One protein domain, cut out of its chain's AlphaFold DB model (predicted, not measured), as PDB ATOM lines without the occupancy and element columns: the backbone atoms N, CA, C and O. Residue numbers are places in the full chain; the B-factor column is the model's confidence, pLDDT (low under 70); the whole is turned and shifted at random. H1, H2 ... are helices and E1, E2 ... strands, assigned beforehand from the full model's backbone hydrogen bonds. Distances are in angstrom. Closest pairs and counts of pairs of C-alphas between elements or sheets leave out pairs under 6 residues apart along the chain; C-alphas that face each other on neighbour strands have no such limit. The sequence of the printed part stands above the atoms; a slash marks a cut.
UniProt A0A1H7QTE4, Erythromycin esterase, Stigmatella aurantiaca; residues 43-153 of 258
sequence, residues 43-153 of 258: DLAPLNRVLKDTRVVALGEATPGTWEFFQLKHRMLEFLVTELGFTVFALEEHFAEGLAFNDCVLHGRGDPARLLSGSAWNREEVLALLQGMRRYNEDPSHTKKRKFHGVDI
ATOM      1  N   ASP A  43     -85.053  44.842 -14.207       94.88
ATOM      2  CA  ASP A  43     -85.451  46.167 -13.707       94.88
ATOM      3  C   ASP A  43     -84.540  46.686 -12.575       94.88
ATOM      4  O   ASP A  43     -84.565  47.880 -12.287       94.88
ATOM      5  N   LEU A  44     -83.698  45.830 -11.979       95.19
ATOM      6  CA  LEU A  44     -82.659  46.220 -11.017       95.19
ATOM      7  C   LEU A  44     -81.324  46.553 -11.693       95.19
ATOM      8  O   LEU A  44     -80.484  47.208 -11.079       95.19
ATOM      9  N   ALA A  45     -81.129  46.190 -12.966       93.94
ATOM     10  CA  ALA A  45     -79.888  46.443 -13.703       93.94
ATOM     11  C   ALA A  45     -79.380  47.904 -13.645       93.94
ATOM     12  O   ALA A  45     -78.164  48.094 -13.543       93.94
ATOM     13  N   PRO A  46     -80.234  48.955 -13.641       93.88
ATOM     14  CA  PRO A  46     -79.769  50.333 -13.467       93.88
ATOM     15  C   PRO A  46     -79.010  50.580 -12.153       93.88
ATOM     16  O   PRO A  46     -78.137  51.451 -12.101       93.88
ATOM     17  N   LEU A  47     -79.282  49.793 -11.104       93.19
ATOM     18  CA  LEU A  47     -78.594  49.896  -9.817       93.19
ATOM     19  C   LEU A  47     -77.117  49.501  -9.903       93.19
ATOM     20  O   LEU A  47     -76.343  49.973  -9.075       93.19
ATOM     21  N   ASN A  48     -76.686  48.749 -10.926       91.81
ATOM     22  CA  ASN A  48     -75.267  48.436 -11.142       91.81
ATOM     23  C   ASN A  48     -74.404  49.700 -11.211       91.81
ATOM     24  O   ASN A  48     -73.291  49.732 -10.695       91.81
ATOM     25  N   ARG A  49     -74.924  50.769 -11.827       90.25
ATOM     26  CA  ARG A  49     -74.209  52.046 -11.918       90.25
ATOM     27  C   ARG A  49     -74.150  52.763 -10.572       90.25
ATOM     28  O   ARG A  49     -73.137  53.385 -10.270       90.25
ATOM     29  N   VAL A  50     -75.233  52.703  -9.801       90.75
ATOM     30  CA  VAL A  50     -75.368  53.404  -8.515       90.75
ATOM     31  C   VAL A  50     -74.528  52.730  -7.432       90.75
ATOM     32  O   VAL A  50     -73.888  53.408  -6.638       90.75
ATOM     33  N   LEU A  51     -74.509  51.399  -7.427       94.38
ATOM     34  CA  LEU A  51     -73.842  50.572  -6.423       94.38
ATOM     35  C   LEU A  51     -72.425  50.157  -6.833       94.38
ATOM     36  O   LEU A  51     -71.783  49.367  -6.137       94.38
ATOM     37  N   LYS A  52     -71.916  50.685  -7.950       89.44
ATOM     38  CA  LYS A  52     -70.555  50.412  -8.411       89.44
ATOM     39  C   LYS A  52     -69.550  50.735  -7.302       89.44
ATOM     40  O   LYS A  52     -69.650  51.773  -6.651       89.44
ATOM     41  N   ASP A  53     -68.599  49.829  -7.084       91.56
ATOM     42  CA  ASP A  53     -67.523  49.945  -6.087       91.56
ATOM     43  C   ASP A  53     -68.015  50.087  -4.626       91.56
ATOM     44  O   ASP A  53     -67.228  50.333  -3.708       91.56
ATOM     45  N   THR A  54     -69.315  49.883  -4.379       96.19
ATOM     46  CA  THR A  54     -69.897  49.925  -3.036       96.19
ATOM     47  C   THR A  54     -69.538  48.654  -2.279       96.19
ATOM     48  O   THR A  54     -69.751  47.543  -2.753       96.19
ATOM     49  N   ARG A  55     -69.004  48.814  -1.064       94.69
ATOM     50  CA  ARG A  55     -68.621  47.689  -0.193       94.69
ATOM     51  C   ARG A  55     -69.723  47.271   0.776       94.69
ATOM     52  O   ARG A  55     -69.741  46.123   1.206       94.69
ATOM     53  N   VAL A  56     -70.601  48.201   1.148       96.06
ATOM     54  CA  VAL A  56     -71.663  47.991   2.138       96.06
ATOM     55  C   VAL A  56     -72.948  48.614   1.618       96.06
ATOM     56  O   VAL A  56     -72.969  49.795   1.284       96.06
ATOM     57  N   VAL A  57     -74.015  47.818   1.578       96.38
ATOM     58  CA  VAL A  57     -75.367  48.268   1.240       96.38
ATOM     59  C   VAL A  57     -76.258  48.000   2.444       96.38
ATOM     60  O   VAL A  57     -76.385  46.858   2.878       96.38
ATOM     61  N   ALA A  58     -76.857  49.056   2.992       94.56
ATOM     62  CA  ALA A  58     -77.816  48.951   4.085       94.56
ATOM     63  C   ALA A  58     -79.241  48.933   3.519       94.56
ATOM     64  O   ALA A  58     -79.627  49.833   2.775       94.56
ATOM     65  N   LEU A  59     -80.024  47.912   3.878       92.69
ATOM     66  CA  LEU A  59     -81.404  47.744   3.423       92.69
ATOM     67  C   LEU A  59     -82.372  47.988   4.589       92.69
ATOM     68  O   LEU A  59     -82.708  47.071   5.338       92.69
ATOM     69  N   GLY A  60     -82.808  49.238   4.740       90.56
ATOM     70  CA  GLY A  60     -83.808  49.625   5.737       90.56
ATOM     71  C   GLY A  60     -85.231  49.193   5.367       90.56
ATOM     72  O   GLY A  60     -85.503  48.761   4.248       90.56
ATOM     73  N   GLU A  61     -86.151  49.321   6.317       87.06
ATOM     74  CA  GLU A  61     -87.598  49.215   6.099       87.06
ATOM     75  C   GLU A  61     -88.307  50.401   6.740       87.06
ATOM     76  O   GLU A  61     -87.864  50.910   7.767       87.06
ATOM     77  N   ALA A  62     -89.396  50.859   6.123       87.38
ATOM     78  CA  ALA A  62     -90.176  51.958   6.684       87.38
ATOM     79  C   ALA A  62     -91.001  51.505   7.896       87.38
ATOM     80  O   ALA A  62     -91.221  52.276   8.826       87.38
ATOM     81  N   THR A  63     -91.453  50.250   7.880       80.44
ATOM     82  CA  THR A  63     -92.275  49.644   8.924       80.44
ATOM     83  C   THR A  63     -91.875  48.187   9.129       80.44
ATOM     84  O   THR A  63     -91.730  47.458   8.140       80.44
ATOM     85  N   PRO A  64     -91.747  47.732  10.388       76.69
ATOM     86  CA  PRO A  64     -91.537  46.323  10.674       76.69
ATOM     87  C   PRO A  64     -92.714  45.471  10.207       76.69
ATOM     88  O   PRO A  64     -93.874  45.823  10.420       76.69
ATOM     89  N   GLY A  65     -92.418  44.322   9.600       74.38
ATOM     90  CA  GLY A  65     -93.427  43.309   9.267       74.38
ATOM     91  C   GLY A  65     -94.218  43.538   7.974       74.38
ATOM     92  O   GLY A  65     -95.108  42.742   7.685       74.38
ATOM     93  N   THR A  66     -93.904  44.564   7.178       87.25
ATOM     94  CA  THR A  66     -94.504  44.732   5.844       87.25
ATOM     95  C   THR A  66     -93.925  43.713   4.876       87.25
ATOM     96  O   THR A  66     -92.752  43.787   4.512       87.25
ATOM     97  N   TRP A  67     -94.766  42.778   4.447       87.19
ATOM     98  CA  TRP A  67     -94.414  41.646   3.595       87.19
ATOM     99  C   TRP A  67     -93.612  42.040   2.344       87.19
ATOM    100  O   TRP A  67     -92.555  41.475   2.068       87.19
ATOM    101  N   GLU A  68     -94.031  43.089   1.638       90.56
ATOM    102  CA  GLU A  68     -93.376  43.568   0.419       90.56
ATOM    103  C   GLU A  68     -91.942  44.057   0.667       90.56
ATOM    104  O   GLU A  68     -91.094  43.937  -0.219       90.56
ATOM    105  N   PHE A  69     -91.631  44.569   1.865       90.50
ATOM    106  CA  PHE A  69     -90.256  44.933   2.215       90.50
ATOM    107  C   PHE A  69     -89.371  43.700   2.361       90.50
ATOM    108  O   PHE A  69     -88.232  43.731   1.904       90.50
ATOM    109  N   PHE A  70     -89.875  42.604   2.933       86.56
ATOM    110  CA  PHE A  70     -89.120  41.352   3.030       86.56
ATOM    111  C   PHE A  70     -88.880  40.741   1.657       86.56
ATOM    112  O   PHE A  70     -87.746  40.373   1.344       86.56
ATOM    113  N   GLN A  71     -89.913  40.711   0.815       90.31
ATOM    114  CA  GLN A  71     -89.780  40.228  -0.553       90.31
ATOM    115  C   GLN A  71     -88.763  41.056  -1.342       90.31
ATOM    116  O   GLN A  71     -87.809  40.493  -1.886       90.31
ATOM    117  N   LEU A  72     -88.891  42.388  -1.324       93.12
ATOM    118  CA  LEU A  72     -87.966  43.261  -2.039       93.12
ATOM    119  C   LEU A  72     -86.542  43.155  -1.489       93.12
ATOM    120  O   LEU A  72     -85.599  43.115  -2.273       93.12
ATOM    121  N   LYS A  73     -86.355  43.066  -0.166       91.25
ATOM    122  CA  LYS A  73     -85.034  42.836   0.438       91.25
ATOM    123  C   LYS A  73     -84.444  41.507  -0.023       91.25
ATOM    124  O   LYS A  73     -83.285  41.483  -0.421       91.25
ATOM    125  N   HIS A  74     -85.223  40.427  -0.041       88.69
ATOM    126  CA  HIS A  74     -84.771  39.133  -0.557       88.69
ATOM    127  C   HIS A  74     -84.346  39.236  -2.030       88.69
ATOM    128  O   HIS A  74     -83.254  38.796  -2.389       88.69
ATOM    129  N   ARG A  75     -85.144  39.903  -2.868       93.12
ATOM    130  CA  ARG A  75     -84.820  40.151  -4.280       93.12
ATOM    131  C   ARG A  75     -83.569  41.018  -4.461       93.12
ATOM    132  O   ARG A  75     -82.732  40.740  -5.315       93.12
ATOM    133  N   MET A  76     -83.409  42.047  -3.633       93.69
ATOM    134  CA  MET A  76     -82.210  42.885  -3.607       93.69
ATOM    135  C   MET A  76     -80.976  42.077  -3.208       93.69
ATOM    136  O   MET A  76     -79.924  42.250  -3.809       93.69
ATOM    137  N   LEU A  77     -81.084  41.168  -2.239       90.50
ATOM    138  CA  LEU A  77     -79.980  40.284  -1.860       90.50
ATOM    139  C   LEU A  77     -79.591  39.340  -2.997       90.50
ATOM    140  O   LEU A  77     -78.400  39.147  -3.222       90.50
ATOM    141  N   GLU A  78     -80.561  38.786  -3.726       89.75
ATOM    142  CA  GLU A  78     -80.291  37.999  -4.933       89.75
ATOM    143  C   GLU A  78     -79.435  38.812  -5.914       89.75
ATOM    144  O   GLU A  78     -78.325  38.391  -6.229       89.75
ATOM    145  N   PHE A  79     -79.873  40.026  -6.263       93.75
ATOM    146  CA  PHE A  79     -79.141  40.938  -7.146       93.75
ATOM    147  C   PHE A  79     -77.736  41.294  -6.644       93.75
ATOM    148  O   PHE A  79     -76.756  41.169  -7.378       93.75
ATOM    149  N   LEU A  80     -77.612  41.717  -5.384       94.44
ATOM    150  CA  LEU A  80     -76.331  42.106  -4.793       94.44
ATOM    151  C   LEU A  80     -75.331  40.946  -4.818       94.44
ATOM    152  O   LEU A  80     -74.132  41.153  -5.006       94.44
ATOM    153  N   VAL A  81     -75.806  39.718  -4.627       89.88
ATOM    154  CA  VAL A  81     -74.927  38.556  -4.585       89.88
ATOM    155  C   VAL A  81     -74.596  38.034  -5.984       89.88
ATOM    156  O   VAL A  81     -73.434  37.704  -6.225       89.88
ATOM    157  N   THR A  82     -75.566  37.947  -6.900       88.06
ATOM    158  CA  THR A  82     -75.337  37.385  -8.243       88.06
ATOM    159  C   THR A  82     -74.640  38.367  -9.174       88.06
ATOM    160  O   THR A  82     -73.702  37.970  -9.860       88.06
ATOM    161  N   GLU A  83     -75.042  39.639  -9.161       91.81
ATOM    162  CA  GLU A  83     -74.543  40.647 -10.105       91.81
ATOM    163  C   GLU A  83     -73.351  41.429  -9.548       91.81
ATOM    164  O   GLU A  83     -72.438  41.794 -10.288       91.81
ATOM    165  N   LEU A  84     -73.338  41.687  -8.233       92.62
ATOM    166  CA  LEU A  84     -72.341  42.558  -7.595       92.62
ATOM    167  C   LEU A  84     -71.373  41.826  -6.654       92.62
ATOM    168  O   LEU A  84     -70.459  42.440  -6.104       92.62
ATOM    169  N   GLY A  85     -71.523  40.509  -6.487       91.06
ATOM    170  CA  GLY A  85     -70.561  39.670  -5.771       91.06
ATOM    171  C   GLY A  85     -70.479  39.922  -4.261       91.06
ATOM    172  O   GLY A  85     -69.451  39.618  -3.646       91.06
ATOM    173  N   PHE A  86     -71.534  40.463  -3.644       94.06
ATOM    174  CA  PHE A  86     -71.626  40.562  -2.187       94.06
ATOM    175  C   PHE A  86     -71.632  39.163  -1.558       94.06
ATOM    176  O   PHE A  86     -72.243  38.229  -2.067       94.06
ATOM    177  N   THR A  87     -70.935  38.999  -0.435       93.38
ATOM    178  CA  THR A  87     -70.739  37.683   0.211       93.38
ATOM    179  C   THR A  87     -71.087  37.679   1.692       93.38
ATOM    180  O   THR A  87     -71.038  36.632   2.329       93.38
ATOM    181  N   VAL A  88     -71.452  38.823   2.260       94.81
ATOM    182  CA  VAL A  88     -71.748  38.954   3.684       94.81
ATOM    183  C   VAL A  88     -73.146  39.521   3.837       94.81
ATOM    184  O   VAL A  88     -73.437  40.596   3.318       94.81
ATOM    185  N   PHE A  89     -73.995  38.790   4.549       93.88
ATOM    186  CA  PHE A  89     -75.316  39.239   4.951       93.88
ATOM    187  C   PHE A  89     -75.315  39.544   6.445       93.88
ATOM    188  O   PHE A  89     -74.903  38.708   7.249       93.88
ATOM    189  N   ALA A  90     -75.763  40.744   6.798       93.69
ATOM    190  CA  ALA A  90     -75.877  41.207   8.169       93.69
ATOM    191  C   ALA A  90     -77.339  41.559   8.457       93.69
ATOM    192  O   ALA A  90     -77.912  42.398   7.761       93.69
ATOM    193  N   LEU A  91     -77.931  40.912   9.460       91.44
ATOM    194  CA  LEU A  91     -79.315  41.117   9.880       91.44
ATOM    195  C   LEU A  91     -79.353  41.811  11.240       91.44
ATOM    196  O   LEU A  91     -78.480  41.559  12.074       91.44
ATOM    197  N   GLU A  92     -80.372  42.641  11.482       90.06
ATOM    198  CA  GLU A  92     -80.702  43.191  12.809       90.06
ATOM    199  C   GLU A  92     -81.245  42.075  13.719       90.06
ATOM    200  O   GLU A  92     -82.409  42.004  14.095       90.06
ATOM    201  N   GLU A  93     -80.363  41.133  13.993       87.69
ATOM    202  CA  GLU A  93     -80.537  39.952  14.808       87.69
ATOM    203  C   GLU A  93     -79.390  39.919  15.807       87.69
ATOM    204  O   GLU A  93     -78.303  40.451  15.556       87.69
ATOM    205  N   HIS A  94     -79.629  39.285  16.941       84.69
ATOM    206  CA  HIS A  94     -78.664  39.128  18.001       84.69
ATOM    207  C   HIS A  94     -77.378  38.457  17.498       84.69
ATOM    208  O   HIS A  94     -77.389  37.488  16.734       84.69
ATOM    209  N   PHE A  95     -76.233  39.005  17.902       84.50
ATOM    210  CA  PHE A  95     -74.930  38.600  17.381       84.50
ATOM    211  C   PHE A  95     -74.659  37.096  17.541       84.50
ATOM    212  O   PHE A  95     -74.178  36.457  16.601       84.50
ATOM    213  N   ALA A  96     -74.950  36.517  18.713       81.19
ATOM    214  CA  ALA A  96     -74.634  35.113  18.983       81.19
ATOM    215  C   ALA A  96     -75.562  34.156  18.222       81.19
ATOM    216  O   ALA A  96     -75.107  33.139  17.703       81.19
ATOM    217  N   GLU A  97     -76.830  34.517  18.071       84.06
ATOM    218  CA  GLU A  97     -77.808  33.853  17.215       84.06
ATOM    219  C   GLU A  97     -77.342  33.910  15.748       84.06
ATOM    220  O   GLU A  97     -77.355  32.905  15.034       84.06
ATOM    221  N   GLY A  98     -76.779  35.048  15.331       88.75
ATOM    222  CA  GLY A  98     -76.077  35.216  14.062       88.75
ATOM    223  C   GLY A  98     -74.931  34.226  13.832       88.75
ATOM    224  O   GLY A  98     -74.747  33.770  12.703       88.75
ATOM    225  N   LEU A  99     -74.182  33.844  14.876       86.94
ATOM    226  CA  LEU A  99     -73.146  32.806  14.766       86.94
ATOM    227  C   LEU A  99     -73.757  31.437  14.456       86.94
ATOM    228  O   LEU A  99     -73.219  30.716  13.619       86.94
ATOM    229  N   ALA A 100     -74.884  31.090  15.087       87.25
ATOM    230  CA  ALA A 100     -75.588  29.839  14.813       87.25
ATOM    231  C   ALA A 100     -76.132  29.802  13.374       87.25
ATOM    232  O   ALA A 100     -75.969  28.799  12.676       87.25
ATOM    233  N   PHE A 101     -76.693  30.913  12.885       91.75
ATOM    234  CA  PHE A 101     -77.075  31.046  11.476       91.75
ATOM    235  C   PHE A 101     -75.872  30.908  10.537       91.75
ATOM    236  O   PHE A 101     -75.952  30.210   9.526       91.75
ATOM    237  N   ASN A 102     -74.732  31.508  10.883       94.19
ATOM    238  CA  ASN A 102     -73.515  31.407  10.087       94.19
ATOM    239  C   ASN A 102     -72.952  29.980  10.048       94.19
ATOM    240  O   ASN A 102     -72.561  29.510   8.983       94.19
ATOM    241  N   ASP A 103     -72.949  29.266  11.176       92.56
ATOM    242  CA  ASP A 103     -72.564  27.853  11.246       92.56
ATOM    243  C   ASP A 103     -73.497  26.967  10.408       92.56
ATOM    244  O   ASP A 103     -73.040  26.038   9.733       92.56
ATOM    245  N   CYS A 104     -74.795  27.275  10.402       94.31
ATOM    246  CA  CYS A 104     -75.768  26.598   9.553       94.31
ATOM    247  C   CYS A 104     -75.470  26.813   8.066       94.31
ATOM    248  O   CYS A 104     -75.476  25.866   7.279       94.31
ATOM    249  N   VAL A 105     -75.143  28.047   7.689       95.44
ATOM    250  CA  VAL A 105     -74.865  28.444   6.306       95.44
ATOM    251  C   VAL A 105     -73.498  27.956   5.806       95.44
ATOM    252  O   VAL A 105     -73.378  27.593   4.638       95.44
ATOM    253  N   LEU A 106     -72.459  27.949   6.645       95.00
ATOM    254  CA  LEU A 106     -71.097  27.558   6.252       95.00
ATOM    255  C   LEU A 106     -70.830  26.059   6.388       95.00
ATOM    256  O   LEU A 106     -70.047  25.506   5.617       95.00
ATOM    257  N   HIS A 107     -71.433  25.415   7.387       94.25
ATOM    258  CA  HIS A 107     -71.080  24.055   7.799       94.25
ATOM    259  C   HIS A 107     -72.282  23.108   7.850       94.25
ATOM    260  O   HIS A 107     -72.134  21.958   8.260       94.25
ATOM    261  N   GLY A 108     -73.476  23.578   7.483       92.62
ATOM    262  CA  GLY A 108     -74.695  22.771   7.498       92.62
ATOM    263  C   GLY A 108     -75.159  22.360   8.898       92.62
ATOM    264  O   GLY A 108     -75.967  21.436   9.021       92.62
ATOM    265  N   ARG A 109     -74.649  23.012   9.953       92.38
ATOM    266  CA  ARG A 109     -74.949  22.679  11.354       92.38
ATOM    267  C   ARG A 109     -76.289  23.271  11.792       92.38
ATOM    268  O   ARG A 109     -76.497  24.474  11.707       92.38
ATOM    269  N   GLY A 110     -77.176  22.427  12.313       89.38
ATOM    270  CA  GLY A 110     -78.518  22.834  12.736       89.38
ATOM    271  C   GLY A 110     -79.528  22.932  11.586       89.38
ATOM    272  O   GLY A 110     -79.188  22.803  10.408       89.38
ATOM    273  N   ASP A 111     -80.791  23.135  11.957       91.50
ATOM    274  CA  ASP A 111     -81.921  23.306  11.041       91.50
ATOM    275  C   ASP A 111     -82.329  24.792  10.997       91.50
ATOM    276  O   ASP A 111     -82.712  25.328  12.044       91.50
ATOM    277  N   PRO A 112     -82.279  25.460   9.824       91.75
ATOM    278  CA  PRO A 112     -82.684  26.855   9.674       91.75
ATOM    279  C   PRO A 112     -84.065  27.173  10.259       91.75
ATOM    280  O   PRO A 112     -84.231  28.213  10.889       91.75
ATOM    281  N   ALA A 113     -85.046  26.275  10.102       92.81
ATOM    282  CA  ALA A 113     -86.406  26.514  10.587       92.81
ATOM    283  C   ALA A 113     -86.465  26.540  12.122       92.81
ATOM    284  O   ALA A 113     -87.122  27.394  12.716       92.81
ATOM    285  N   ARG A 114     -85.723  25.643  12.783       91.56
ATOM    286  CA  ARG A 114     -85.618  25.625  14.249       91.56
ATOM    287  C   ARG A 114     -84.879  26.843  14.782       91.56
ATOM    288  O   ARG A 114     -85.348  27.430  15.751       91.56
ATOM    289  N   LEU A 115     -83.780  27.235  14.137       88.69
ATOM    290  CA  LEU A 115     -83.021  28.429  14.523       88.69
ATOM    291  C   LEU A 115     -83.883  29.699  14.412       88.69
ATOM    292  O   LEU A 115     -83.793  30.577  15.264       88.69
ATOM    293  N   LEU A 116     -84.769  29.770  13.414       89.44
ATOM    294  CA  LEU A 116     -85.696  30.892  13.255       89.44
ATOM    295  C   LEU A 116     -86.884  30.875  14.220       89.44
ATOM    296  O   LEU A 116     -87.448  31.932  14.466       89.44
ATOM    297  N   SER A 117     -87.271  29.732  14.791       87.56
ATOM    298  CA  SER A 117     -88.517  29.619  15.569       87.56
ATOM    299  C   SER A 117     -88.625  30.561  16.781       87.56
ATOM    300  O   SER A 117     -89.736  30.898  17.183       87.56
ATOM    301  N   GLY A 118     -87.492  31.024  17.324       76.19
ATOM    302  CA  GLY A 118     -87.415  32.002  18.417       76.19
ATOM    303  C   GLY A 118     -87.051  33.427  17.984       76.19
ATOM    304  O   GLY A 118     -86.926  34.304  18.835       76.19
ATOM    305  N   SER A 119     -86.863  33.664  16.686       82.81
ATOM    306  CA  SER A 119     -86.409  34.939  16.132       82.81
ATOM    307  C   SER A 119     -87.582  35.835  15.727       82.81
ATOM    308  O   SER A 119     -88.609  35.371  15.221       82.81
ATOM    309  N   ALA A 120     -87.399  37.151  15.862       80.69
ATOM    310  CA  ALA A 120     -88.301  38.145  15.271       80.69
ATOM    311  C   ALA A 120     -88.365  38.039  13.731       80.69
ATOM    312  O   ALA A 120     -89.335  38.478  13.111       80.69
ATOM    313  N   TRP A 121     -87.361  37.397  13.133       86.25
ATOM    314  CA  TRP A 121     -87.193  37.172  11.704       86.25
ATOM    315  C   TRP A 121     -87.738  35.819  11.234       86.25
ATOM    316  O   TRP A 121     -87.409  35.388  10.130       86.25
ATOM    317  N   ASN A 122     -88.581  35.145  12.029       89.81
ATOM    318  CA  ASN A 122     -89.249  33.901  11.635       89.81
ATOM    319  C   ASN A 122     -90.243  34.128  10.480       89.81
ATOM    320  O   ASN A 122     -91.445  34.330  10.694       89.81
ATOM    321  N   ARG A 123     -89.716  34.176   9.257       86.88
ATOM    322  CA  ARG A 123     -90.417  34.489   8.010       86.88
ATOM    323  C   ARG A 123     -89.919  33.577   6.898       86.88
ATOM    324  O   ARG A 123     -88.754  33.167   6.894       86.88
ATOM    325  N   GLU A 124     -90.792  33.295   5.940       88.31
ATOM    326  CA  GLU A 124     -90.491  32.411   4.813       88.31
ATOM    327  C   GLU A 124     -89.325  32.942   3.971       88.31
ATOM    328  O   GLU A 124     -88.475  32.169   3.538       88.31
ATOM    329  N   GLU A 125     -89.215  34.261   3.806       85.38
ATOM    330  CA  GLU A 125     -88.136  34.901   3.054       85.38
ATOM    331  C   GLU A 125     -86.774  34.732   3.724       85.38
ATOM    332  O   GLU A 125     -85.778  34.476   3.048       85.38
ATOM    333  N   VAL A 126     -86.721  34.845   5.054       88.00
ATOM    334  CA  VAL A 126     -85.474  34.689   5.817       88.00
ATOM    335  C   VAL A 126     -85.060  33.218   5.837       88.00
ATOM    336  O   VAL A 126     -83.881  32.904   5.666       88.00
ATOM    337  N   LEU A 127     -86.026  32.302   5.955       92.19
ATOM    338  CA  LEU A 127     -85.779  30.867   5.818       92.19
ATOM    339  C   LEU A 127     -85.234  30.525   4.422       92.19
ATOM    340  O   LEU A 127     -84.211  29.844   4.310       92.19
ATOM    341  N   ALA A 128     -85.876  31.033   3.367       88.31
ATOM    342  CA  ALA A 128     -85.453  30.835   1.985       88.31
ATOM    343  C   ALA A 128     -84.047  31.404   1.730       88.31
ATOM    344  O   ALA A 128     -83.237  30.757   1.060       88.31
ATOM    345  N   LEU A 129     -83.726  32.563   2.317       87.62
ATOM    346  CA  LEU A 129     -82.396  33.163   2.271       87.62
ATOM    347  C   LEU A 129     -81.346  32.251   2.919       87.62
ATOM    348  O   LEU A 129     -80.354  31.919   2.268       87.62
ATOM    349  N   LEU A 130     -81.562  31.801   4.162       92.25
ATOM    350  CA  LEU A 130     -80.634  30.909   4.871       92.25
ATOM    351  C   LEU A 130     -80.395  29.611   4.088       92.25
ATOM    352  O   LEU A 130     -79.253  29.198   3.881       92.25
ATOM    353  N   GLN A 131     -81.469  28.994   3.588       93.25
ATOM    354  CA  GLN A 131     -81.387  27.791   2.760       93.25
ATOM    355  C   GLN A 131     -80.660  28.049   1.435       93.25
ATOM    356  O   GLN A 131     -79.887  27.210   0.977       93.25
ATOM    357  N   GLY A 132     -80.888  29.201   0.799       90.25
ATOM    358  CA  GLY A 132     -80.198  29.606  -0.426       90.25
ATOM    359  C   GLY A 132     -78.703  29.832  -0.217       90.25
ATOM    360  O   GLY A 132     -77.892  29.352  -1.009       90.25
ATOM    361  N   MET A 133     -78.322  30.503   0.872       92.75
ATOM    362  CA  MET A 133     -76.919  30.703   1.236       92.75
ATOM    363  C   MET A 133     -76.219  29.374   1.534       92.75
ATOM    364  O   MET A 133     -75.106  29.163   1.054       92.75
ATOM    365  N   ARG A 134     -76.881  28.465   2.263       94.88
ATOM    366  CA  ARG A 134     -76.369  27.116   2.533       94.88
ATOM    367  C   ARG A 134     -76.134  26.331   1.242       94.88
ATOM    368  O   ARG A 134     -75.017  25.886   1.014       94.88
ATOM    369  N   ARG A 135     -77.139  26.247   0.360       94.00
ATOM    370  CA  ARG A 135     -77.015  25.563  -0.942       94.00
ATOM    371  C   ARG A 135     -75.872  26.127  -1.786       94.00
ATOM    372  O   ARG A 135     -75.119  25.372  -2.386       94.00
ATOM    373  N   TYR A 136     -75.717  27.451  -1.811       91.56
ATOM    374  CA  TYR A 136     -74.596  28.088  -2.502       91.56
ATOM    375  C   TYR A 136     -73.245  27.671  -1.902       91.56
ATOM    376  O   TYR A 136     -72.304  27.381  -2.632       91.56
ATOM    377  N   ASN A 137     -73.135  27.625  -0.575       95.12
ATOM    378  CA  ASN A 137     -71.889  27.269   0.097       95.12
ATOM    379  C   ASN A 137     -71.526  25.785  -0.003       95.12
ATOM    380  O   ASN A 137     -70.336  25.470   0.042       95.12
ATOM    381  N   GLU A 138     -72.507  24.896  -0.139       95.62
ATOM    382  CA  GLU A 138     -72.297  23.454  -0.315       95.62
ATOM    383  C   GLU A 138     -71.655  23.118  -1.670       95.62
ATOM    384  O   GLU A 138     -70.938  22.124  -1.776       95.62
ATOM    385  N   ASP A 139     -71.827  23.968  -2.686       94.38
ATOM    386  CA  ASP A 139     -71.154  23.805  -3.974       94.38
ATOM    387  C   ASP A 139     -69.635  24.083  -3.841       94.38
ATOM    388  O   ASP A 139     -69.223  25.190  -3.450       94.38
ATOM    389  N   PRO A 140     -68.765  23.101  -4.153       93.88
ATOM    390  CA  PRO A 140     -67.318  23.251  -4.039       93.88
ATOM    391  C   PRO A 140     -66.719  24.227  -5.062       93.88
ATOM    392  O   PRO A 140     -65.626  24.742  -4.822       93.88
ATOM    393  N   SER A 141     -67.410  24.525  -6.168       95.25
ATOM    394  CA  SER A 141     -66.952  25.496  -7.173       95.25
ATOM    395  C   SER A 141     -66.969  26.936  -6.645       95.25
ATOM    396  O   SER A 141     -66.168  27.778  -7.064       95.25
ATOM    397  N   HIS A 142     -67.824  27.223  -5.659       91.56
ATOM    398  CA  HIS A 142     -67.878  28.524  -5.006       91.56
ATOM    399  C   HIS A 142     -66.745  28.671  -3.988       91.56
ATOM    400  O   HIS A 142     -66.866  28.293  -2.820       91.56
ATOM    401  N   THR A 143     -65.641  29.274  -4.425       90.44
ATOM    402  CA  THR A 143     -64.467  29.564  -3.582       90.44
ATOM    403  C   THR A 143     -64.720  30.677  -2.562       90.44
ATOM    404  O   THR A 143     -64.153  30.666  -1.469       90.44
ATOM    405  N   LYS A 144     -65.605  31.628  -2.881       91.38
ATOM    406  CA  LYS A 144     -66.034  32.695  -1.969       91.38
ATOM    407  C   LYS A 144     -67.332  32.296  -1.280       91.38
ATOM    408  O   LYS A 144     -68.403  32.420  -1.863       91.38
ATOM    409  N   LYS A 145     -67.244  31.828  -0.037       93.50
ATOM    410  CA  LYS A 145     -68.426  31.432   0.741       93.50
ATOM    411  C   LYS A 145     -69.210  32.649   1.234       93.50
ATOM    412  O   LYS A 145     -68.623  33.653   1.641       93.50
ATOM    413  N   ARG A 146     -70.538  32.530   1.227       93.44
ATOM    414  CA  ARG A 146     -71.470  33.494   1.812       93.44
ATOM    415  C   ARG A 146     -71.484  33.344   3.330       93.44
ATOM    416  O   ARG A 146     -71.487  32.223   3.832       93.44
ATOM    417  N   LYS A 147     -71.514  34.458   4.051       95.06
ATOM    418  CA  LYS A 147     -71.503  34.507   5.518       95.06
ATOM    419  C   LYS A 147     -72.719  35.249   6.040       95.06
ATOM    420  O   LYS A 147     -73.200  36.175   5.389       95.06
ATOM    421  N   PHE A 148     -73.171  34.847   7.217       93.81
ATOM    422  CA  PHE A 148     -74.275  35.464   7.935       93.81
ATOM    423  C   PHE A 148     -73.749  36.100   9.225       93.81
ATOM    424  O   PHE A 148     -72.906  35.516   9.901       93.81
ATOM    425  N   HIS A 149     -74.251  37.277   9.585       92.25
ATOM    426  CA  HIS A 149     -73.971  37.913  10.868       92.25
ATOM    427  C   HIS A 149     -75.235  38.548  11.449       92.25
ATOM    428  O   HIS A 149     -76.002  39.186  10.734       92.25
ATOM    429  N   GLY A 150     -75.421  38.397  12.756       90.19
ATOM    430  CA  GLY A 150     -76.304  39.261  13.534       90.19
ATOM    431  C   GLY A 150     -75.526  40.500  13.972       90.19
ATOM    432  O   GLY A 150     -74.345  40.385  14.313       90.19
ATOM    433  N   VAL A 151     -76.146  41.678  13.923       89.19
ATOM    434  CA  VAL A 151     -75.515  42.952  14.320       89.19
ATOM    435  C   VAL A 151     -76.165  43.622  15.530       89.19
ATOM    436  O   VAL A 151     -75.783  44.737  15.877       89.19
ATOM    437  N   ASP A 152     -77.108  42.953  16.188       84.62
ATOM    438  CA  ASP A 152     -77.772  43.454  17.389       84.62
ATOM    439  C   ASP A 152     -77.224  42.798  18.673       84.62
ATOM    440  O   ASP A 152     -76.671  41.695  18.658       84.62
ATOM    441  N   ILE A 153     -77.365  43.484  19.808       77.19
ATOM    442  CA  ILE A 153     -76.829  43.080  21.121       77.19
ATOM    443  C   ILE A 153     -77.829  43.293  22.271       77.19
ATOM    444  O   ILE A 153     -77.437  43.374  23.432       77.19
TER     445      ILE A 153
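AT A GLANCE: This is residues 43 to 153 of the 258 residues of the protein "Erythromycin esterase" of Stigmatella aurantiaca (UniProt A0A1H7QTE4). Three helices make one connected body, H5 in its middle with H2 side by side with it on one side, running the same way, and H3 crossing it steeply on the other, while a small sheet of two parallel strands, E1 and E2, packs on H3 through E2. H5 touches H2, H3 and the short H4, while the four-residue H1 lies away from the other named elements, before a long stretch with no named element, residues 51 to 66. The printed part has 111 residues with five named helices and two named strands, in the order H1, H2, E1, H3, H4, H5, E2, and its class is mostly helix. It is compact, with a radius of gyration of the C-alphas of 13.9 A and spans of 38 by 38 by 23 A.

HOW THE PARTS SIT: The sheet holds E1, residues 88 to 94, and E2, residues 147 to 152, parallel at 33 degrees; N 149 and O 89 are 2.8 A apart and N 91 and O 149 are 2.9 A apart, both within hydrogen-bond range. With H3, residues 95 to 107, H4, residues 112 to 116, and H5, residues 124 to 138, between them, the strands form a strand-helix-strand unit, two parallel neighbour strands joined through helices. The closest C-alphas of H3 and E2 are those of Gly 98 and Gly 150, 4.1 A apart. H5 is the hub. H3 touches it with residues 101 to 106 alone, the closest C-alphas being those of Val 105 and Arg 134, 4.3 A apart, at a steep tilt of 47 degrees, the same way. H4 touches H5, with the C-alphas of Pro 112 and Leu 127 closest at 6.4 A. H4 also touches H3, with the C-alphas of Cys 104 and Pro 112 closest at 6.9 A. H2, residues 67 to 82, touches H5 with residues 70 to 74 alone, at a shallow tilt of 16 degrees, the same way; their closest C-alphas are those of His 74 and Glu 125, 6.5 A apart. H1, residues 47 to 50, is apart from H2 and H5, for instance. Every O i to N i+4 pair is within hydrogen-bond range in H2, H3, H4 and H5; H1 is too short for such a pair.

IN THESE COORDINATES: E1 begins at C-alpha 88, (-71.748, 38.954, 3.684), and is 15.9 A long; E2 is 16.1 A long and ends at C-alpha 152, (-77.772, 43.454, 17.389). H2 is 22.9 A long from C-alpha 67, (-94.414, 41.646, 3.595), H5 20.9 A and H3 17.8 A, while H4 is 6.2 A and H1 4.9 A.

THE WHOLE: The two C-alphas farthest apart are those of Arg 49 and Arg 114, 38.9 A. The printed part has no cut, and the link from H1 to H2, 16 residues, is long. The mean pLDDT of the printed part is 90.5, and no printed residue is under 70.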